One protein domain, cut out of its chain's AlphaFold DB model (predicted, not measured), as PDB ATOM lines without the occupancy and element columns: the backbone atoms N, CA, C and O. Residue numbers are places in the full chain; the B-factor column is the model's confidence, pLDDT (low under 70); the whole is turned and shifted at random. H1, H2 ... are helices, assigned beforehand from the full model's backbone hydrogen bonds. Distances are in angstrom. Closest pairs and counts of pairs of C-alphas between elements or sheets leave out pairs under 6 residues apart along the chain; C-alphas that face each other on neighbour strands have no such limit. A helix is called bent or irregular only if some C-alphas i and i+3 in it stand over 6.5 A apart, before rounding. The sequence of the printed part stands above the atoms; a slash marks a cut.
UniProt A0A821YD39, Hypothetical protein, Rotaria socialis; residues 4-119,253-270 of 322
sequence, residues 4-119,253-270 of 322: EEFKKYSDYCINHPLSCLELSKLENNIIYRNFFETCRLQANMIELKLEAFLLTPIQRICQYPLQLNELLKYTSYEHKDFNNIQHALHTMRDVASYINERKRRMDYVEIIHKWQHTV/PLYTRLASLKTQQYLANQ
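What this domain is: This is residues 4 to 119 and 253 to 270 of the 322 residues of the protein "Hypothetical protein" of Rotaria socialis (UniProt A0A821YD39). H3 and H4 form a long helical hairpin whose arms touch near their link and spread beyond a kink in H3, with H1a, the first arm of the bent helix H1, packed on both. H1b and H2 make a corner reaching away from H4, and H5 crosses H4 on its later part. The printed part has 134 residues with five named helices, H1 to H5 in order, and no named strand: all helix. It is loose, with a radius of gyration of the C-alphas of 19.7 A, and flat, spanning 58 by 52 by 20 A.

How they stand to each other: H1, residues 5 to 27, was assigned as one helix by its hydrogen bonds but is bent, with C-alphas 14 and 17 7.1 A apart; H1a, residues 5 to 14, and H1b, residues 17 to 27, stand at 61 degrees. H1b and H2, residues 30 to 42, only just touch, only at the corner, with 3 pairs of C-alphas within 8 A, the closest Glu 27 and Arg 33 at 5.2 A. H3, residues 50 to 73, kinks by 47 degrees near residue 61 and is only just irregular, with C-alphas 54 and 57 6.8 A apart. With residues 57 to 61 alone it touches H1a, closest C-alphas Cys 13 and Ile 58 at 6.3 A. H4, residues 82 to 117, touches H3, closest C-alphas Leu 68 and Leu 89 at 5.5 A, opposite ways at a steep tilt of 43 degrees. H4 touches H1a, closest C-alphas Ser 10 and Ile 99 at 4.8 A, the same way at a shallow 31 degrees. H5, residues 254 to 268, touches H4, closest C-alphas Glu 110 and Leu 261 at 6.1 A. Every O i to N i+4 pair is within hydrogen-bond range in H1b, H2 and H5; H1a has 3 of 6, H3 15 of 20 and H4 30 of 32.

Where its parts are: H1a begins at C-alpha 5 (4.449, -28.319, -43.704). H3 measures 35.6 A and H4 53.3 A. H5 ends at C-alpha 268 (-5.613, 0.946, -54.330).

The domain as a whole: The C-alphas farthest apart, Glu 78 and Val 119, are 61.3 A apart. Residues 120 to 252 are not printed, and C-alphas 119 and 253 stand 24.4 A apart across the cut. Of the links printed whole, none is long. In this model pLDDT is under 70 at residues 263 to 270.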
ATOM      1  N   GLU A   4       5.511 -30.355 -47.338       76.81
ATOM      2  CA  GLU A   4       4.125 -29.901 -47.198       76.81
ATOM      3  C   GLU A   4       3.895 -28.966 -46.008       76.81
ATOM      4  O   GLU A   4       3.104 -28.033 -46.117       76.81
ATOM      5  N   GLU A   5       4.615 -29.150 -44.902       84.88
ATOM      6  CA  GLU A   5       4.449 -28.319 -43.704       84.88
ATOM      7  C   GLU A   5       4.861 -26.867 -43.970       84.88
ATOM      8  O   GLU A   5       4.232 -25.933 -43.468       84.88
ATOM      9  N   PHE A   6       5.850 -26.668 -44.846       87.06
ATOM     10  CA  PHE A   6       6.297 -25.339 -45.248       87.06
ATOM     11  C   PHE A   6       5.355 -24.633 -46.224       87.06
ATOM     12  O   PHE A   6       5.456 -23.416 -46.373       87.06
ATOM     13  N   LYS A   7       4.397 -25.332 -46.852       80.56
ATOM     14  CA  LYS A   7       3.425 -24.684 -47.753       80.56
ATOM     15  C   LYS A   7       2.576 -23.636 -47.025       80.56
ATOM     16  O   LYS A   7       2.181 -22.656 -47.648       80.56
ATOM     17  N   LYS A   8       2.386 -23.772 -45.705       86.94
ATOM     18  CA  LYS A   8       1.692 -22.787 -44.850       86.94
ATOM     19  C   LYS A   8       2.342 -21.397 -44.882       86.94
ATOM     20  O   LYS A   8       1.647 -20.393 -44.755       86.94
ATOM     21  N   TYR A   9       3.657 -21.320 -45.112       92.06
ATOM     22  CA  TYR A   9       4.346 -20.037 -45.292       92.06
ATOM     23  C   TYR A   9       3.885 -19.313 -46.555       92.06
ATOM     24  O   TYR A   9       3.968 -18.092 -46.607       92.06
ATOM     25  N   SER A  10       3.360 -20.027 -47.555       90.12
ATOM     26  CA  SER A  10       2.822 -19.380 -48.746       90.12
ATOM     27  C   SER A  10       1.646 -18.473 -48.414       90.12
ATOM     28  O   SER A  10       1.646 -17.322 -48.838       90.12
ATOM     29  N   ASP A  11       0.657 -18.971 -47.673       88.31
ATOM     30  CA  ASP A  11      -0.527 -18.178 -47.337       88.31
ATOM     31  C   ASP A  11      -0.151 -17.025 -46.396       88.31
ATOM     32  O   ASP A  11      -0.659 -15.915 -46.541       88.31
ATOM     33  N   TYR A  12       0.819 -17.247 -45.500       92.31
ATOM     34  CA  TYR A  12       1.392 -16.181 -44.677       92.31
ATOM     35  C   TYR A  12       2.013 -15.066 -45.534       92.31
ATOM     36  O   TYR A  12       1.664 -13.899 -45.372       92.31
ATOM     37  N   CYS A  13       2.885 -15.411 -46.488       91.38
ATOM     38  CA  CYS A  13       3.533 -14.450 -47.385       91.38
ATOM     39  C   CYS A  13       2.536 -13.703 -48.285       91.38
ATOM     40  O   CYS A  13       2.731 -12.522 -48.567       91.38
ATOM     41  N   ILE A  14       1.482 -14.379 -48.750       87.88
ATOM     42  CA  ILE A  14       0.439 -13.780 -49.597       87.88
ATOM     43  C   ILE A  14      -0.380 -12.756 -48.813       87.88
ATOM     44  O   ILE A  14      -0.649 -11.676 -49.333       87.88
ATOM     45  N   ASN A  15      -0.732 -13.064 -47.563       88.75
ATOM     46  CA  ASN A  15      -1.579 -12.205 -46.736       88.75
ATOM     47  C   ASN A  15      -0.805 -11.104 -45.997       88.75
ATOM     48  O   ASN A  15      -1.404 -10.113 -45.586       88.75
ATOM     49  N   HIS A  16       0.514 -11.238 -45.840       90.44
ATOM     50  CA  HIS A  16       1.328 -10.293 -45.074       90.44
ATOM     51  C   HIS A  16       1.182  -8.819 -45.501       90.44
ATOM     52  O   HIS A  16       1.008  -7.990 -44.609       90.44
ATOM     53  N   PRO A  17       1.154  -8.453 -46.804       86.81
ATOM     54  CA  PRO A  17       0.924  -7.064 -47.208       86.81
ATOM     55  C   PRO A  17      -0.401  -6.487 -46.690       86.81
ATOM     56  O   PRO A  17      -0.447  -5.326 -46.286       86.81
ATOM     57  N   LEU A  18      -1.468  -7.295 -46.658       85.31
ATOM     58  CA  LEU A  18      -2.756  -6.883 -46.100       85.31
ATOM     59  C   LEU A  18      -2.666  -6.715 -44.581       85.31
ATOM     60  O   LEU A  18      -3.131  -5.713 -44.045       85.31
ATOM     61  N   SER A  19      -2.036  -7.667 -43.893       89.81
ATOM     62  CA  SER A  19      -1.839  -7.588 -42.445       89.81
ATOM     63  C   SER A  19      -1.059  -6.334 -42.039       89.81
ATOM     64  O   SER A  19      -1.432  -5.685 -41.066       89.81
ATOM     65  N   CYS A  20      -0.022  -5.952 -42.795       88.69
ATOM     66  CA  CYS A  20       0.723  -4.709 -42.569       88.69
ATOM     67  C   CYS A  20      -0.156  -3.465 -42.751       88.69
ATOM     68  O   CYS A  20      -0.079  -2.539 -41.944       88.69
ATOM     69  N   LEU A  21      -1.019  -3.443 -43.773       86.69
ATOM     70  CA  LEU A  21      -1.946  -2.330 -43.986       86.69
ATOM     71  C   LEU A  21      -2.918  -2.170 -42.809       86.69
ATOM     72  O   LEU A  21      -3.097  -1.060 -42.307       86.69
ATOM     73  N   GLU A  22      -3.547  -3.263 -42.376       90.06
ATOM     74  CA  GLU A  22      -4.471  -3.232 -41.237       90.06
ATOM     75  C   GLU A  22      -3.761  -2.824 -39.951       90.06
ATOM     76  O   GLU A  22      -4.250  -1.975 -39.205       90.06
ATOM     77  N   LEU A  23      -2.562  -3.357 -39.720       93.06
ATOM     78  CA  LEU A  23      -1.769  -2.995 -38.557       93.06
ATOM     79  C   LEU A  23      -1.423  -1.501 -38.554       93.06
ATOM     80  O   LEU A  23      -1.587  -0.845 -37.528       93.06
ATOM     81  N   SER A  24      -1.037  -0.935 -39.701       90.88
ATOM     82  CA  SER A  24      -0.776   0.501 -39.837       90.88
ATOM     83  C   SER A  24      -2.004   1.353 -39.481       90.88
ATOM     84  O   SER A  24      -1.879   2.376 -38.805       90.88
ATOM     85  N   LYS A  25      -3.212   0.911 -39.859       90.81
ATOM     86  CA  LYS A  25      -4.466   1.592 -39.489       90.81
ATOM     87  C   LYS A  25      -4.729   1.538 -37.993       90.81
ATOM     88  O   LYS A  25      -5.093   2.559 -37.410       90.81
ATOM     89  N   LEU A  26      -4.522   0.380 -37.373       93.88
ATOM     90  CA  LEU A  26      -4.673   0.218 -35.928       93.88
ATOM     91  C   LEU A  26      -3.639   1.050 -35.160       93.88
ATOM     92  O   LEU A  26      -3.993   1.694 -34.176       93.88
ATOM     93  N   GLU A  27      -2.394   1.127 -35.637       91.38
ATOM     94  CA  GLU A  27      -1.331   1.930 -35.016       91.38
ATOM     95  C   GLU A  27      -1.631   3.439 -34.992       91.38
ATOM     96  O   GLU A  27      -1.109   4.152 -34.124       91.38
ATOM     97  N   ASN A  28      -2.494   3.942 -35.882       91.81
ATOM     98  CA  ASN A  28      -2.946   5.336 -35.847       91.81
ATOM     99  C   ASN A  28      -3.831   5.635 -34.626       91.81
ATOM    100  O   ASN A  28      -3.892   6.781 -34.179       91.81
ATOM    101  N   ASN A  29      -4.454   4.618 -34.030       95.25
ATOM    102  CA  ASN A  29      -5.245   4.754 -32.816       95.25
ATOM    103  C   ASN A  29      -4.384   4.470 -31.569       95.25
ATOM    104  O   ASN A  29      -3.796   3.400 -31.411       95.25
ATOM    105  N   ILE A  30      -4.334   5.447 -30.656       95.31
ATOM    106  CA  ILE A  30      -3.521   5.392 -29.433       95.31
ATOM    107  C   ILE A  30      -3.853   4.189 -28.537       95.31
ATOM    108  O   ILE A  30      -2.950   3.634 -27.917       95.31
ATOM    109  N   ILE A  31      -5.117   3.749 -28.506       97.19
ATOM    110  CA  ILE A  31      -5.563   2.620 -27.678       97.19
ATOM    111  C   ILE A  31      -4.858   1.337 -28.126       97.19
ATOM    112  O   ILE A  31      -4.246   0.649 -27.312       97.19
ATOM    113  N   TYR A  32      -4.880   1.052 -29.429       96.75
ATOM    114  CA  TYR A  32      -4.228  -0.132 -29.990       96.75
ATOM    115  C   TYR A  32      -2.708  -0.046 -29.889       96.75
ATOM    116  O   TYR A  32      -2.057  -1.039 -29.577       96.75
ATOM    117  N   ARG A  33      -2.135   1.146 -30.079       94.81
ATOM    118  CA  ARG A  33      -0.691   1.359 -29.922       94.81
ATOM    119  C   ARG A  33      -0.212   1.025 -28.507       94.81
ATOM    120  O   ARG A  33       0.747   0.274 -28.354       94.81
ATOM    121  N   ASN A  34      -0.900   1.538 -27.488       95.94
ATOM    122  CA  ASN A  34      -0.571   1.261 -26.089       95.94
ATOM    123  C   ASN A  34      -0.817  -0.209 -25.732       95.94
ATOM    124  O   ASN A  34      -0.032  -0.799 -24.991       95.94
ATOM    125  N   PHE A  35      -1.873  -0.812 -26.284       97.25
ATOM    126  CA  PHE A  35      -2.144  -2.236 -26.125       97.25
ATOM    127  C   PHE A  35      -0.992  -3.096 -26.667       97.25
ATOM    128  O   PHE A  35      -0.461  -3.925 -25.932       97.25
ATOM    129  N   PHE A  36      -0.539  -2.857 -27.905       96.31
ATOM    130  CA  PHE A  36       0.582  -3.601 -28.490       96.31
ATOM    131  C   PHE A  36       1.874  -3.440 -27.687       96.31
ATOM    132  O   PHE A  36       2.584  -4.423 -27.472       96.31
ATOM    133  N   GLU A  37       2.155  -2.231 -27.201       95.00
ATOM    134  CA  GLU A  37       3.335  -1.972 -26.375       95.00
ATOM    135  C   GLU A  37       3.257  -2.680 -25.017       95.00
ATOM    136  O   GLU A  37       4.228  -3.289 -24.571       95.00
ATOM    137  N   THR A  38       2.076  -2.696 -24.395       96.62
ATOM    138  CA  THR A  38       1.842  -3.433 -23.146       96.62
ATOM    139  C   THR A  38       2.068  -4.933 -23.349       96.62
ATOM    140  O   THR A  38       2.784  -5.555 -22.566       96.62
ATOM    141  N   CYS A  39       1.535  -5.513 -24.432       96.56
ATOM    142  CA  CYS A  39       1.770  -6.917 -24.772       96.56
ATOM    143  C   CYS A  39       3.259  -7.219 -24.998       96.56
ATOM    144  O   CYS A  39       3.751  -8.242 -24.522       96.56
ATOM    145  N   ARG A  40       3.986  -6.332 -25.692       96.62
ATOM    146  CA  ARG A  40       5.429  -6.473 -25.947       96.62
ATOM    147  C   ARG A  40       6.230  -6.505 -24.645       96.62
ATOM    148  O   ARG A  40       7.085  -7.377 -24.482       96.62
ATOM    149  N   LEU A  41       5.942  -5.576 -23.728       96.38
ATOM    150  CA  LEU A  41       6.582  -5.496 -22.413       96.38
ATOM    151  C   LEU A  41       6.259  -6.724 -21.558       96.38
ATOM    152  O   LEU A  41       7.167  -7.329 -20.999       96.38
ATOM    153  N   GLN A  42       4.992  -7.143 -21.516       96.69
ATOM    154  CA  GLN A  42       4.566  -8.320 -20.754       96.69
ATOM    155  C   GLN A  42       5.212  -9.616 -21.271       96.69
ATOM    156  O   GLN A  42       5.528 -10.510 -20.488       96.69
ATOM    157  N   ALA A  43       5.440  -9.714 -22.580       95.00
ATOM    158  CA  ALA A  43       6.136 -10.836 -23.202       95.00
ATOM    159  C   ALA A  43       7.676 -10.726 -23.136       95.00
ATOM    160  O   ALA A  43       8.360 -11.583 -23.695       95.00
ATOM    161  N   ASN A  44       8.231  -9.695 -22.481       95.38
ATOM    162  CA  ASN A  44       9.672  -9.413 -22.402       95.38
ATOM    163  C   ASN A  44      10.368  -9.395 -23.778       95.38
ATOM    164  O   ASN A  44      11.495  -9.867 -23.939       95.38
ATOM    165  N   MET A  45       9.686  -8.871 -24.797       94.00
ATOM    166  CA  MET A  45      10.219  -8.805 -26.158       94.00
ATOM    167  C   MET A  45      11.108  -7.571 -26.343       94.00
ATOM    168  O   MET A  45      10.910  -6.546 -25.696       94.00
ATOM    169  N   ILE A  46      12.067  -7.636 -27.271       94.38
ATOM    170  CA  ILE A  46      12.903  -6.483 -27.654       94.38
ATOM    171  C   ILE A  46      12.060  -5.316 -28.193       94.38
ATOM    172  O   ILE A  46      10.928  -5.518 -28.634       94.38
ATOM    173  N   GLU A  47      12.605  -4.097 -28.159       94.06
ATOM    174  CA  GLU A  47      11.921  -2.868 -28.594       94.06
ATOM    175  C   GLU A  47      11.800  -2.796 -30.126       94.06
ATOM    176  O   GLU A  47      12.531  -2.092 -30.819       94.06
ATOM    177  N   LEU A  48      10.868  -3.580 -30.663       93.38
ATOM    178  CA  LEU A  48      10.446  -3.568 -32.056       93.38
ATOM    179  C   LEU A  48       8.919  -3.491 -32.128       93.38
ATOM    180  O   LEU A  48       8.213  -4.021 -31.270       93.38
ATOM    181  N   LYS A  49       8.406  -2.865 -33.189       91.94
ATOM    182  CA  LYS A  49       6.972  -2.873 -33.490       91.94
ATOM    183  C   LYS A  49       6.487  -4.282 -33.831       91.94
ATOM    184  O   LYS A  49       7.247  -5.088 -34.373       91.94
ATOM    185  N   LEU A  50       5.195  -4.536 -33.615       93.56
ATOM    186  CA  LEU A  50       4.551  -5.809 -33.960       93.56
ATOM    187  C   LEU A  50       4.785  -6.200 -35.430       93.56
ATOM    188  O   LEU A  50       5.065  -7.364 -35.715       93.56
ATOM    189  N   GLU A  51       4.767  -5.229 -36.349       92.94
ATOM    190  CA  GLU A  51       5.027  -5.443 -37.780       92.94
ATOM    191  C   GLU A  51       6.363  -6.162 -38.036       92.94
ATOM    192  O   GLU A  51       6.431  -7.108 -38.821       92.94
ATOM    193  N   ALA A  52       7.423  -5.770 -37.321       93.38
ATOM    194  CA  ALA A  52       8.749  -6.357 -37.486       93.38
ATOM    195  C   ALA A  52       8.780  -7.830 -37.055       93.38
ATOM    196  O   ALA A  52       9.432  -8.649 -37.703       93.38
ATOM    197  N   PHE A  53       8.040  -8.194 -36.003       95.00
ATOM    198  CA  PHE A  53       7.910  -9.590 -35.581       95.00
ATOM    199  C   PHE A  53       7.120 -10.419 -36.599       95.00
ATOM    200  O   PHE A  53       7.510 -11.551 -36.893       95.00
ATOM    201  N   LEU A  54       6.075  -9.846 -37.205       95.25
ATOM    202  CA  LEU A  54       5.302 -10.491 -38.273       95.25
ATOM    203  C   LEU A  54       6.102 -10.662 -39.576       95.25
ATOM    204  O   LEU A  54       5.764 -11.489 -40.413       95.25
ATOM    205  N   LEU A  55       7.198  -9.932 -39.767       94.00
ATOM    206  CA  LEU A  55       8.083 -10.149 -40.914       94.00
ATOM    207  C   LEU A  55       8.991 -11.382 -40.738       94.00
ATOM    208  O   LEU A  55       9.451 -11.977 -41.718       94.00
ATOM    209  N   THR A  56       9.247 -11.802 -39.495       94.25
ATOM    210  CA  THR A  56      10.231 -12.853 -39.193       94.25
ATOM    211  C   THR A  56       9.950 -14.212 -39.850       94.25
ATOM    212  O   THR A  56      10.921 -14.829 -40.295       94.25
ATOM    213  N   PRO A  57       8.699 -14.704 -40.020       94.88
ATOM    214  CA  PRO A  57       8.458 -15.972 -40.713       94.88
ATOM    215  C   PRO A  57       8.843 -15.913 -42.198       94.88
ATOM    216  O   PRO A  57       9.401 -16.874 -42.729       94.88
ATOM    217  N   ILE A  58       8.624 -14.766 -42.850       93.38
ATOM    218  CA  ILE A  58       8.999 -14.530 -44.254       93.38
ATOM    219  C   ILE A  58      10.521 -14.511 -44.397       93.38
ATOM    220  O   ILE A  58      11.085 -15.124 -45.303       93.38
ATOM    221  N   GLN A  59      11.213 -13.853 -43.468       93.25
ATOM    222  CA  GLN A  59      12.674 -13.862 -43.444       93.25
ATOM    223  C   GLN A  59      13.211 -15.274 -43.194       93.25
ATOM    224  O   GLN A  59      14.115 -15.727 -43.895       93.25
ATOM    225  N   ARG A  60      12.627 -15.996 -42.230       94.69
ATOM    226  CA  ARG A  60      13.066 -17.336 -41.833       94.69
ATOM    227  C   ARG A  60      12.986 -18.326 -42.989       94.69
ATOM    228  O   ARG A  60      13.953 -19.046 -43.227       94.69
ATOM    229  N   ILE A  61      11.879 -18.338 -43.733       93.06
ATOM    230  CA  ILE A  61      11.714 -19.272 -44.853       93.06
ATOM    231  C   ILE A  61      12.740 -19.026 -45.970       93.06
ATOM    232  O   ILE A  61      13.214 -19.977 -46.591       93.06
ATOM    233  N   CYS A  62      13.167 -17.772 -46.154       91.50
ATOM    234  CA  CYS A  62      14.212 -17.395 -47.109       91.50
ATOM    235  C   CYS A  62      15.636 -17.703 -46.615       91.50
ATOM    236  O   CYS A  62      16.556 -17.827 -47.422       91.50
ATOM    237  N   GLN A  63      15.841 -17.825 -45.300       94.56
ATOM    238  CA  GLN A  63      17.155 -18.082 -44.705       94.56
ATOM    239  C   GLN A  63      17.570 -19.554 -44.771       94.56
ATOM    240  O   GLN A  63      18.763 -19.826 -44.900       94.56
ATOM    241  N   TYR A  64      16.628 -20.504 -44.724       95.88
ATOM    242  CA  TYR A  64      16.971 -21.932 -44.695       95.88
ATOM    243  C   TYR A  64      17.861 -22.390 -45.863       95.88
ATOM    244  O   TYR A  64      18.867 -23.050 -45.595       95.88
ATOM    245  N   PRO A  65      17.594 -22.027 -47.138       95.75
ATOM    246  CA  PRO A  65      18.490 -22.393 -48.233       95.75
ATOM    247  C   PRO A  65      19.901 -21.815 -48.077       95.75
ATOM    248  O   PRO A  65      20.867 -22.456 -48.472       95.75
ATOM    249  N   LEU A  66      20.039 -20.615 -47.502       96.00
ATOM    250  CA  LEU A  66      21.338 -19.969 -47.299       96.00
ATOM    251  C   LEU A  66      22.142 -20.682 -46.212       96.00
ATOM    252  O   LEU A  66      23.307 -21.009 -46.422       96.00
ATOM    253  N   GLN A  67      21.496 -20.972 -45.083       97.44
ATOM    254  CA  GLN A  67      22.108 -21.660 -43.948       97.44
ATOM    255  C   GLN A  67      22.527 -23.088 -44.312       97.44
ATOM    256  O   GLN A  67      23.643 -23.493 -44.005       97.44
ATOM    257  N   LEU A  68      21.670 -23.832 -45.020       97.88
ATOM    258  CA  LEU A  68      21.979 -25.190 -45.477       97.88
ATOM    259  C   LEU A  68      23.088 -25.208 -46.529       97.88
ATOM    260  O   LEU A  68      23.921 -26.107 -46.527       97.88
ATOM    261  N   ASN A  69      23.123 -24.211 -47.416       97.56
ATOM    262  CA  ASN A  69      24.198 -24.082 -48.392       97.56
ATOM    263  C   ASN A  69      25.538 -23.792 -47.713       97.56
ATOM    264  O   ASN A  69      26.550 -24.345 -48.124       97.56
ATOM    265  N   GLU A  70      25.546 -22.950 -46.679       98.00
ATOM    266  CA  GLU A  70      26.759 -22.678 -45.910       98.00
ATOM    267  C   GLU A  70      27.223 -23.909 -45.131       98.00
ATOM    268  O   GLU A  70      28.391 -24.273 -45.204       98.00
ATOM    269  N   LEU A  71      26.297 -24.616 -44.480       97.94
ATOM    270  CA  LEU A  71      26.595 -25.870 -43.792       97.94
ATOM    271  C   LEU A  71      27.182 -26.924 -44.747       97.94
ATOM    272  O   LEU A  71      28.169 -27.575 -44.412       97.94
ATOM    273  N   LEU A  72      26.614 -27.063 -45.951       97.56
ATOM    274  CA  LEU A  72      27.079 -28.028 -46.952       97.56
ATOM    275  C   LEU A  72      28.523 -27.754 -47.395       97.56
ATOM    276  O   LEU A  72      29.284 -28.700 -47.564       97.56
ATOM    277  N   LYS A  73      28.921 -26.481 -47.543       97.56
ATOM    278  CA  LYS A  73      30.300 -26.108 -47.923       97.56
ATOM    279  C   LYS A  73      31.349 -26.607 -46.930       97.56
ATOM    280  O   LYS A  73      32.461 -26.915 -47.342       97.56
ATOM    281  N   TYR A  74      31.003 -26.658 -45.645       97.50
ATOM    282  CA  TYR A  74      31.904 -27.076 -44.567       97.50
ATOM    283  C   TYR A  74      31.683 -28.529 -44.123       97.50
ATOM    284  O   TYR A  74      32.271 -28.969 -43.138       97.50
ATOM    285  N   THR A  75      30.856 -29.291 -44.842       97.06
ATOM    286  CA  THR A  75      30.616 -30.710 -44.569       97.06
ATOM    287  C   THR A  75      31.399 -31.561 -45.571       97.06
ATOM    288  O   THR A  75      31.208 -31.421 -46.777       97.06
ATOM    289  N   SER A  76      32.270 -32.456 -45.088       96.69
ATOM    290  CA  SER A  76      33.007 -33.401 -45.948       96.69
ATOM    291  C   SER A  76      32.054 -34.337 -46.700       96.69
ATOM    292  O   SER A  76      31.033 -34.741 -46.147       96.69
ATOM    293  N   TYR A  77      32.415 -34.741 -47.921       95.69
ATOM    294  CA  TYR A  77      31.653 -35.713 -48.718       95.69
ATOM    295  C   TYR A  77      31.552 -37.093 -48.041       95.69
ATOM    296  O   TYR A  77      30.601 -37.830 -48.282       95.69
ATOM    297  N   GLU A  78      32.502 -37.423 -47.162       96.62
ATOM    298  CA  GLU A  78      32.514 -38.666 -46.372       96.62
ATOM    299  C   GLU A  78      31.652 -38.569 -45.106       96.62
ATOM    300  O   GLU A  78      31.401 -39.567 -44.429       96.62
ATOM    301  N   HIS A  79      31.190 -37.366 -44.749       97.75
ATOM    302  CA  HIS A  79      30.375 -37.168 -43.562       97.75
ATOM    303  C   HIS A  79      28.984 -37.781 -43.763       97.75
ATOM    304  O   HIS A  79      28.306 -37.505 -44.754       97.75
ATOM    305  N   LYS A  80      28.504 -38.537 -42.768       96.88
ATOM    306  CA  LYS A  80      27.197 -39.221 -42.794       96.88
ATOM    307  C   LYS A  80      26.010 -38.318 -43.172       96.88
ATOM    308  O   LYS A  80      25.043 -38.786 -43.765       96.88
ATOM    309  N   ASP A  81      26.091 -37.026 -42.847       96.81
ATOM    310  CA  ASP A  81      25.024 -36.050 -43.104       96.81
ATOM    311  C   ASP A  81      25.152 -35.299 -44.436       96.81
ATOM    312  O   ASP A  81      24.244 -34.545 -44.776       96.81
ATOM    313  N   PHE A  82      26.223 -35.498 -45.214       97.62
ATOM    314  CA  PHE A  82      26.447 -34.758 -46.463       97.62
ATOM    315  C   PHE A  82      25.246 -34.855 -47.419       97.62
ATOM    316  O   PHE A  82      24.664 -33.841 -47.809       97.62
ATOM    317  N   ASN A  83      24.803 -36.083 -47.707       97.00
ATOM    318  CA  ASN A  83      23.653 -36.339 -48.579       97.00
ATOM    319  C   ASN A  83      22.343 -35.787 -47.988       97.00
ATOM    320  O   ASN A  83      21.512 -35.240 -48.715       97.00
ATOM    321  N   ASN A  84      22.170 -35.869 -46.664       96.88
ATOM    322  CA  ASN A  84      20.987 -35.338 -45.979       96.88
ATOM    323  C   ASN A  84      20.913 -33.810 -46.095       96.88
ATOM    324  O   ASN A  84      19.847 -33.262 -46.384       96.88
ATOM    325  N   ILE A  85      22.041 -33.117 -45.912       97.38
ATOM    326  CA  ILE A  85      22.139 -31.658 -46.030       97.38
ATOM    327  C   ILE A  85      21.919 -31.232 -47.485       97.38
ATOM    328  O   ILE A  85      21.177 -30.280 -47.734       97.38
ATOM    329  N   GLN A  86      22.493 -31.952 -48.453       97.31
ATOM    330  CA  GLN A  86      22.278 -31.689 -49.877       97.31
ATOM    331  C   GLN A  86      20.796 -31.827 -50.262       97.31
ATOM    332  O   GLN A  86      20.233 -30.940 -50.912       97.31
ATOM    333  N   HIS A  87      20.137 -32.896 -49.811       96.19
ATOM    334  CA  HIS A  87      18.714 -33.118 -50.050       96.19
ATOM    335  C   HIS A  87      17.834 -32.062 -49.356       96.19
ATOM    336  O   HIS A  87      16.890 -31.535 -49.956       96.19
ATOM    337  N   ALA A  88      18.158 -31.692 -48.112       96.12
ATOM    338  CA  ALA A  88      17.462 -30.630 -47.390       96.12
ATOM    339  C   ALA A  88      17.607 -29.277 -48.102       96.12
ATOM    340  O   ALA A  88      16.621 -28.558 -48.262       96.12
ATOM    341  N   LEU A  89      18.808 -28.945 -48.586       96.56
ATOM    342  CA  LEU A  89      19.064 -27.725 -49.351       96.56
ATOM    343  C   LEU A  89      18.204 -27.671 -50.616       96.56
ATOM    344  O   LEU A  89      17.565 -26.652 -50.877       96.56
ATOM    345  N   HIS A  90      18.166 -28.763 -51.382       95.25
ATOM    346  CA  HIS A  90      17.323 -28.860 -52.571       95.25
ATOM    347  C   HIS A  90      15.838 -28.677 -52.221       95.25
ATOM    348  O   HIS A  90      15.164 -27.823 -52.795       95.25
ATOM    349  N   THR A  91      15.360 -29.370 -51.185       94.44
ATOM    350  CA  THR A  91      13.972 -29.262 -50.709       94.44
ATOM    351  C   THR A  91      13.613 -27.832 -50.292       94.44
ATOM    352  O   THR A  91      12.542 -27.335 -50.635       94.44
ATOM    353  N   MET A  92      14.496 -27.135 -49.572       95.12
ATOM    354  CA  MET A  92      14.223 -25.765 -49.130       95.12
ATOM    355  C   MET A  92      14.288 -24.750 -50.276       95.12
ATOM    356  O   MET A  92      13.552 -23.762 -50.249       95.12
ATOM    357  N   ARG A  93      15.107 -24.995 -51.308       93.62
ATOM    358  CA  ARG A  93      15.077 -24.205 -52.552       93.62
ATOM    359  C   ARG A  93      13.745 -24.367 -53.278       93.62
ATOM    360  O   ARG A  93      13.160 -23.364 -53.678       93.62
ATOM    361  N   ASP A  94      13.234 -25.591 -53.371       91.75
ATOM    362  CA  ASP A  94      11.918 -25.855 -53.953       91.75
ATOM    363  C   ASP A  94      10.791 -25.153 -53.194       91.75
ATOM    364  O   ASP A  94       9.887 -24.591 -53.806       91.75
ATOM    365  N   VAL A  95      10.828 -25.188 -51.859       92.06
ATOM    366  CA  VAL A  95       9.847 -24.501 -51.007       92.06
ATOM    367  C   VAL A  95       9.878 -22.994 -51.253       92.06
ATOM    368  O   VAL A  95       8.829 -22.387 -51.466       92.06
ATOM    369  N   ALA A  96      11.068 -22.389 -51.265       90.44
ATOM    370  CA  ALA A  96      11.218 -20.962 -51.528       90.44
ATOM    371  C   ALA A  96      10.724 -20.591 -52.937       90.44
ATOM    372  O   ALA A  96       9.992 -19.614 -53.095       90.44
ATOM    373  N   SER A  97      11.061 -21.403 -53.943       90.00
ATOM    374  CA  SER A  97      10.584 -21.237 -55.318       90.00
ATOM    375  C   SER A  97       9.056 -21.334 -55.405       90.00
ATOM    376  O   SER A  97       8.430 -20.457 -55.994       90.00
ATOM    377  N   TYR A  98       8.448 -22.324 -54.745       89.94
ATOM    378  CA  TYR A  98       6.994 -22.502 -54.685       89.94
ATOM    379  C   TYR A  98       6.283 -21.288 -54.072       89.94
ATOM    380  O   TYR A  98       5.328 -20.774 -54.651       89.94
ATOM    381  N   ILE A  99       6.755 -20.805 -52.918       90.75
ATOM    382  CA  ILE A  99       6.165 -19.647 -52.230       90.75
ATOM    383  C   ILE A  99       6.287 -18.391 -53.093       90.75
ATOM    384  O   ILE A  99       5.319 -17.644 -53.239       90.75
ATOM    385  N   ASN A 100       7.465 -18.168 -53.679       89.31
ATOM    386  CA  ASN A 100       7.707 -17.029 -54.555       89.31
ATOM    387  C   ASN A 100       6.790 -17.065 -55.784       89.31
ATOM    388  O   ASN A 100       6.184 -16.056 -56.132       89.31
ATOM    389  N   GLU A 101       6.638 -18.232 -56.406       88.88
ATOM    390  CA  GLU A 101       5.775 -18.412 -57.572       88.88
ATOM    391  C   GLU A 101       4.296 -18.198 -57.234       88.88
ATOM    392  O   GLU A 101       3.577 -17.503 -57.954       88.88
ATOM    393  N   ARG A 102       3.837 -18.721 -56.094       87.62
ATOM    394  CA  ARG A 102       2.460 -18.518 -55.642       87.62
ATOM    395  C   ARG A 102       2.186 -17.051 -55.310       87.62
ATOM    396  O   ARG A 102       1.144 -16.533 -55.698       87.62
ATOM    397  N   LYS A 103       3.135 -16.352 -54.674       86.12
ATOM    398  CA  LYS A 103       3.040 -14.902 -54.448       86.12
ATOM    399  C   LYS A 103       2.995 -14.128 -55.766       86.12
ATOM    400  O   LYS A 103       2.123 -13.280 -55.929       86.12
ATOM    401  N   ARG A 104       3.878 -14.463 -56.713       87.69
ATOM    402  CA  ARG A 104       3.924 -13.862 -58.051       87.69
ATOM    403  C   ARG A 104       2.557 -13.947 -58.734       87.69
ATOM    404  O   ARG A 104       2.053 -12.927 -59.189       87.69
ATOM    405  N   ARG A 105       1.917 -15.121 -58.750       86.81
ATOM    406  CA  ARG A 105       0.573 -15.301 -59.340       86.81
ATOM    407  C   ARG A 105      -0.487 -14.431 -58.687       86.81
ATOM    408  O   ARG A 105      -1.273 -13.812 -59.394       86.81
ATOM    409  N   MET A 106      -0.489 -14.352 -57.358       85.69
ATOM    410  CA  MET A 106      -1.431 -13.488 -56.639       85.69
ATOM    411  C   MET A 106      -1.261 -12.012 -57.015       85.69
ATOM    412  O   MET A 106      -2.253 -11.303 -57.156       85.69
ATOM    413  N   ASP A 107      -0.030 -11.561 -57.256       83.31
ATOM    414  CA  ASP A 107       0.227 -10.194 -57.723       83.31
ATOM    415  C   ASP A 107      -0.245  -9.975 -59.170       83.31
ATOM    416  O   ASP A 107      -0.746  -8.902 -59.508       83.31
ATOM    417  N   TYR A 108      -0.164 -11.004 -60.021       85.69
ATOM    418  CA  TYR A 108      -0.678 -10.944 -61.393       85.69
ATOM    419  C   TYR A 108      -2.204 -10.891 -61.482       85.69
ATOM    420  O   TYR A 108      -2.713 -10.347 -62.462       85.69
ATOM    421  N   VAL A 109      -2.938 -11.379 -60.476       87.62
ATOM    422  CA  VAL A 109      -4.412 -11.326 -60.460       87.62
ATOM    423  C   VAL A 109      -4.913  -9.890 -60.671       87.62
ATOM    424  O   VAL A 109      -5.767  -9.655 -61.527       87.62
ATOM    425  N   GLU A 110      -4.338  -8.911 -59.968       83.31
ATOM    426  CA  GLU A 110      -4.715  -7.496 -60.117       83.31
ATOM    427  C   GLU A 110      -4.385  -6.950 -61.503       83.31
ATOM    428  O   GLU A 110      -5.161  -6.199 -62.096       83.31
ATOM    429  N   ILE A 111      -3.208  -7.320 -62.011       87.12
ATOM    430  CA  ILE A 111      -2.688  -6.837 -63.289       87.12
ATOM    431  C   ILE A 111      -3.595  -7.316 -64.420       87.12
ATOM    432  O   ILE A 111      -3.988  -6.512 -65.261       87.12
ATOM    433  N   ILE A 112      -3.968  -8.598 -64.410       91.19
ATOM    434  CA  ILE A 112      -4.882  -9.190 -65.390       91.19
ATOM    435  C   ILE A 112      -6.256  -8.523 -65.302       91.19
ATOM    436  O   ILE A 112      -6.796  -8.117 -66.328       91.19
ATOM    437  N   HIS A 113      -6.796  -8.350 -64.092       90.06
ATOM    438  CA  HIS A 113      -8.085  -7.685 -63.895       90.06
ATOM    439  C   HIS A 113      -8.081  -6.261 -64.457       90.06
ATOM    440  O   HIS A 113      -8.944  -5.908 -65.260       90.06
ATOM    441  N   LYS A 114      -7.096  -5.439 -64.072       89.50
ATOM    442  CA  LYS A 114      -6.963  -4.065 -64.575       89.50
ATOM    443  C   LYS A 114      -6.777  -4.045 -66.084       89.50
ATOM    444  O   LYS A 114      -7.419  -3.242 -66.751       89.50
ATOM    445  N   TRP A 115      -5.937  -4.927 -66.621       93.31
ATOM    446  CA  TRP A 115      -5.707  -5.027 -68.058       93.31
ATOM    447  C   TRP A 115      -6.987  -5.356 -68.823       93.31
ATOM    448  O   TRP A 115      -7.296  -4.662 -69.787       93.31
ATOM    449  N   GLN A 116      -7.770  -6.333 -68.365       93.62
ATOM    450  CA  GLN A 116      -9.040  -6.691 -68.998       93.62
ATOM    451  C   GLN A 116      -9.984  -5.482 -69.100       93.62
ATOM    452  O   GLN A 116     -10.587  -5.270 -70.145       93.62
ATOM    453  N   HIS A 117     -10.047  -4.641 -68.063       91.88
ATOM    454  CA  HIS A 117     -10.875  -3.427 -68.055       91.88
ATOM    455  C   HIS A 117     -10.385  -2.330 -69.015       91.88
ATOM    456  O   HIS A 117     -11.128  -1.396 -69.298       91.88
ATOM    457  N   THR A 118      -9.152  -2.422 -69.527       93.25
ATOM    458  CA  THR A 118      -8.660  -1.520 -70.585       93.25
ATOM    459  C   THR A 118      -9.084  -1.950 -71.989       93.25
ATOM    460  O   THR A 118      -8.903  -1.186 -72.936       93.25
ATOM    461  N   VAL A 119      -9.607  -3.172 -72.141       94.25
ATOM    462  CA  VAL A 119     -10.026  -3.726 -73.429       94.25
ATOM    463  C   VAL A 119     -11.499  -3.395 -73.670       94.25
ATOM    464  O   VAL A 119     -12.376  -3.779 -72.899       94.25
ATOM    465  N   PRO A 253      -7.433 -21.235 -56.492       84.81
ATOM    466  CA  PRO A 253      -8.885 -21.315 -56.623       84.81
ATOM    467  C   PRO A 253      -9.514 -19.959 -56.957       84.81
ATOM    468  O   PRO A 253      -9.049 -18.921 -56.478       84.81
ATOM    469  N   LEU A 254     -10.607 -19.955 -57.725       83.69
ATOM    470  CA  LEU A 254     -11.276 -18.717 -58.145       83.69
ATOM    471  C   LEU A 254     -11.661 -17.821 -56.957       83.69
ATOM    472  O   LEU A 254     -11.426 -16.615 -57.002       83.69
ATOM    473  N   TYR A 255     -12.182 -18.394 -55.867       82.81
ATOM    474  CA  TYR A 255     -12.555 -17.617 -54.679       82.81
ATOM    475  C   TYR A 255     -11.358 -16.854 -54.082       82.81
ATOM    476  O   TYR A 255     -11.514 -15.710 -53.663       82.81
ATOM    477  N   THR A 256     -10.156 -17.442 -54.105       83.19
ATOM    478  CA  THR A 256      -8.917 -16.809 -53.631       83.19
ATOM    479  C   THR A 256      -8.508 -15.652 -54.540       83.19
ATOM    480  O   THR A 256      -8.129 -14.588 -54.049       83.19
ATOM    481  N   ARG A 257      -8.640 -15.821 -55.864       85.94
ATOM    482  CA  ARG A 257      -8.382 -14.753 -56.849       85.94
ATOM    483  C   ARG A 257      -9.321 -13.566 -56.607       85.94
ATOM    484  O   ARG A 257      -8.872 -12.429 -56.492       85.94
ATOM    485  N   LEU A 258     -10.620 -13.835 -56.458       83.88
ATOM    486  CA  LEU A 258     -11.636 -12.804 -56.222       83.88
ATOM    487  C   LEU A 258     -11.467 -12.107 -54.866       83.88
ATOM    488  O   LEU A 258     -11.635 -10.891 -54.775       83.88
ATOM    489  N   ALA A 259     -11.107 -12.850 -53.816       80.38
ATOM    490  CA  ALA A 259     -10.793 -12.269 -52.514       80.38
ATOM    491  C   ALA A 259      -9.598 -11.308 -52.608       80.38
ATOM    492  O   ALA A 259      -9.670 -10.197 -52.089       80.38
ATOM    493  N   SER A 260      -8.543 -11.687 -53.341       79.06
ATOM    494  CA  SER A 260      -7.376 -10.827 -53.574       79.06
ATOM    495  C   SER A 260      -7.741  -9.504 -54.240       79.06
ATOM    496  O   SER A 260      -7.253  -8.461 -53.816       79.06
ATOM    497  N   LEU A 261      -8.639  -9.518 -55.229       79.31
ATOM    498  CA  LEU A 261      -9.096  -8.288 -55.878       79.31
ATOM    499  C   LEU A 261      -9.839  -7.360 -54.918       79.31
ATOM    500  O   LEU A 261      -9.574  -6.161 -54.915       79.31
ATOM    501  N   LYS A 262     -10.737  -7.896 -54.083       72.06
ATOM    502  CA  LYS A 262     -11.450  -7.096 -53.069       72.06
ATOM    503  C   LYS A 262     -10.466  -6.442 -52.097       72.06
ATOM    504  O   LYS A 262     -10.572  -5.255 -51.799       72.06
ATOM    505  N   THR A 263      -9.465  -7.205 -51.669       66.31
ATOM    506  CA  THR A 263      -8.372  -6.737 -50.815       66.31
ATOM    507  C   THR A 263      -7.523  -5.656 -51.494       66.31
ATOM    508  O   THR A 263      -7.156  -4.660 -50.872       66.31
ATOM    509  N   GLN A 264      -7.218  -5.813 -52.781       64.81
ATOM    510  CA  GLN A 264      -6.405  -4.867 -53.547       64.81
ATOM    511  C   GLN A 264      -7.154  -3.593 -53.924       64.81
ATOM    512  O   GLN A 264      -6.565  -2.524 -53.877       64.81
ATOM    513  N   GLN A 265      -8.451  -3.653 -54.225       62.78
ATOM    514  CA  GLN A 265      -9.279  -2.453 -54.406       62.78
ATOM    515  C   GLN A 265      -9.300  -1.600 -53.132       62.78
ATOM    516  O   GLN A 265      -9.203  -0.375 -53.189       62.78
ATOM    517  N   TYR A 266      -9.334  -2.255 -51.974       57.84
ATOM    518  CA  TYR A 266      -9.210  -1.595 -50.682       57.84
ATOM    519  C   TYR A 266      -7.821  -0.952 -50.461       57.84
ATOM    520  O   TYR A 266      -7.737   0.138 -49.893       57.84
ATOM    521  N   LEU A 267      -6.743  -1.564 -50.970       56.31
ATOM    522  CA  LEU A 267      -5.378  -1.005 -50.983       56.31
ATOM    523  C   LEU A 267      -5.202   0.144 -52.004       56.31
ATOM    524  O   LEU A 267      -4.547   1.144 -51.713       56.31
ATOM    525  N   ALA A 268      -5.780   0.023 -53.203       55.66
ATOM    526  CA  ALA A 268      -5.613   0.946 -54.330       55.66
ATOM    527  C   ALA A 268      -6.276   2.312 -54.098       55.66
ATOM    528  O   ALA A 268      -5.806   3.315 -54.634       55.66
ATOM    529  N   ASN A 269      -7.276   2.380 -53.215       49.31
ATOM    530  CA  ASN A 269      -7.832   3.641 -52.716       49.31
ATOM    531  C   ASN A 269      -6.814   4.489 -51.913       49.31
ATOM    532  O   ASN A 269      -7.176   5.554 -51.419       49.31
ATOM    533  N   GLN A 270      -5.552   4.048 -51.782       46.75
ATOM    534  CA  GLN A 270      -4.475   4.773 -51.099       46.75
ATOM    535  C   GLN A 270      -3.195   5.003 -51.932       46.75
ATOM    536  O   GLN A 270      -2.306   5.707 -51.459       46.75
TER     537      GLN A 270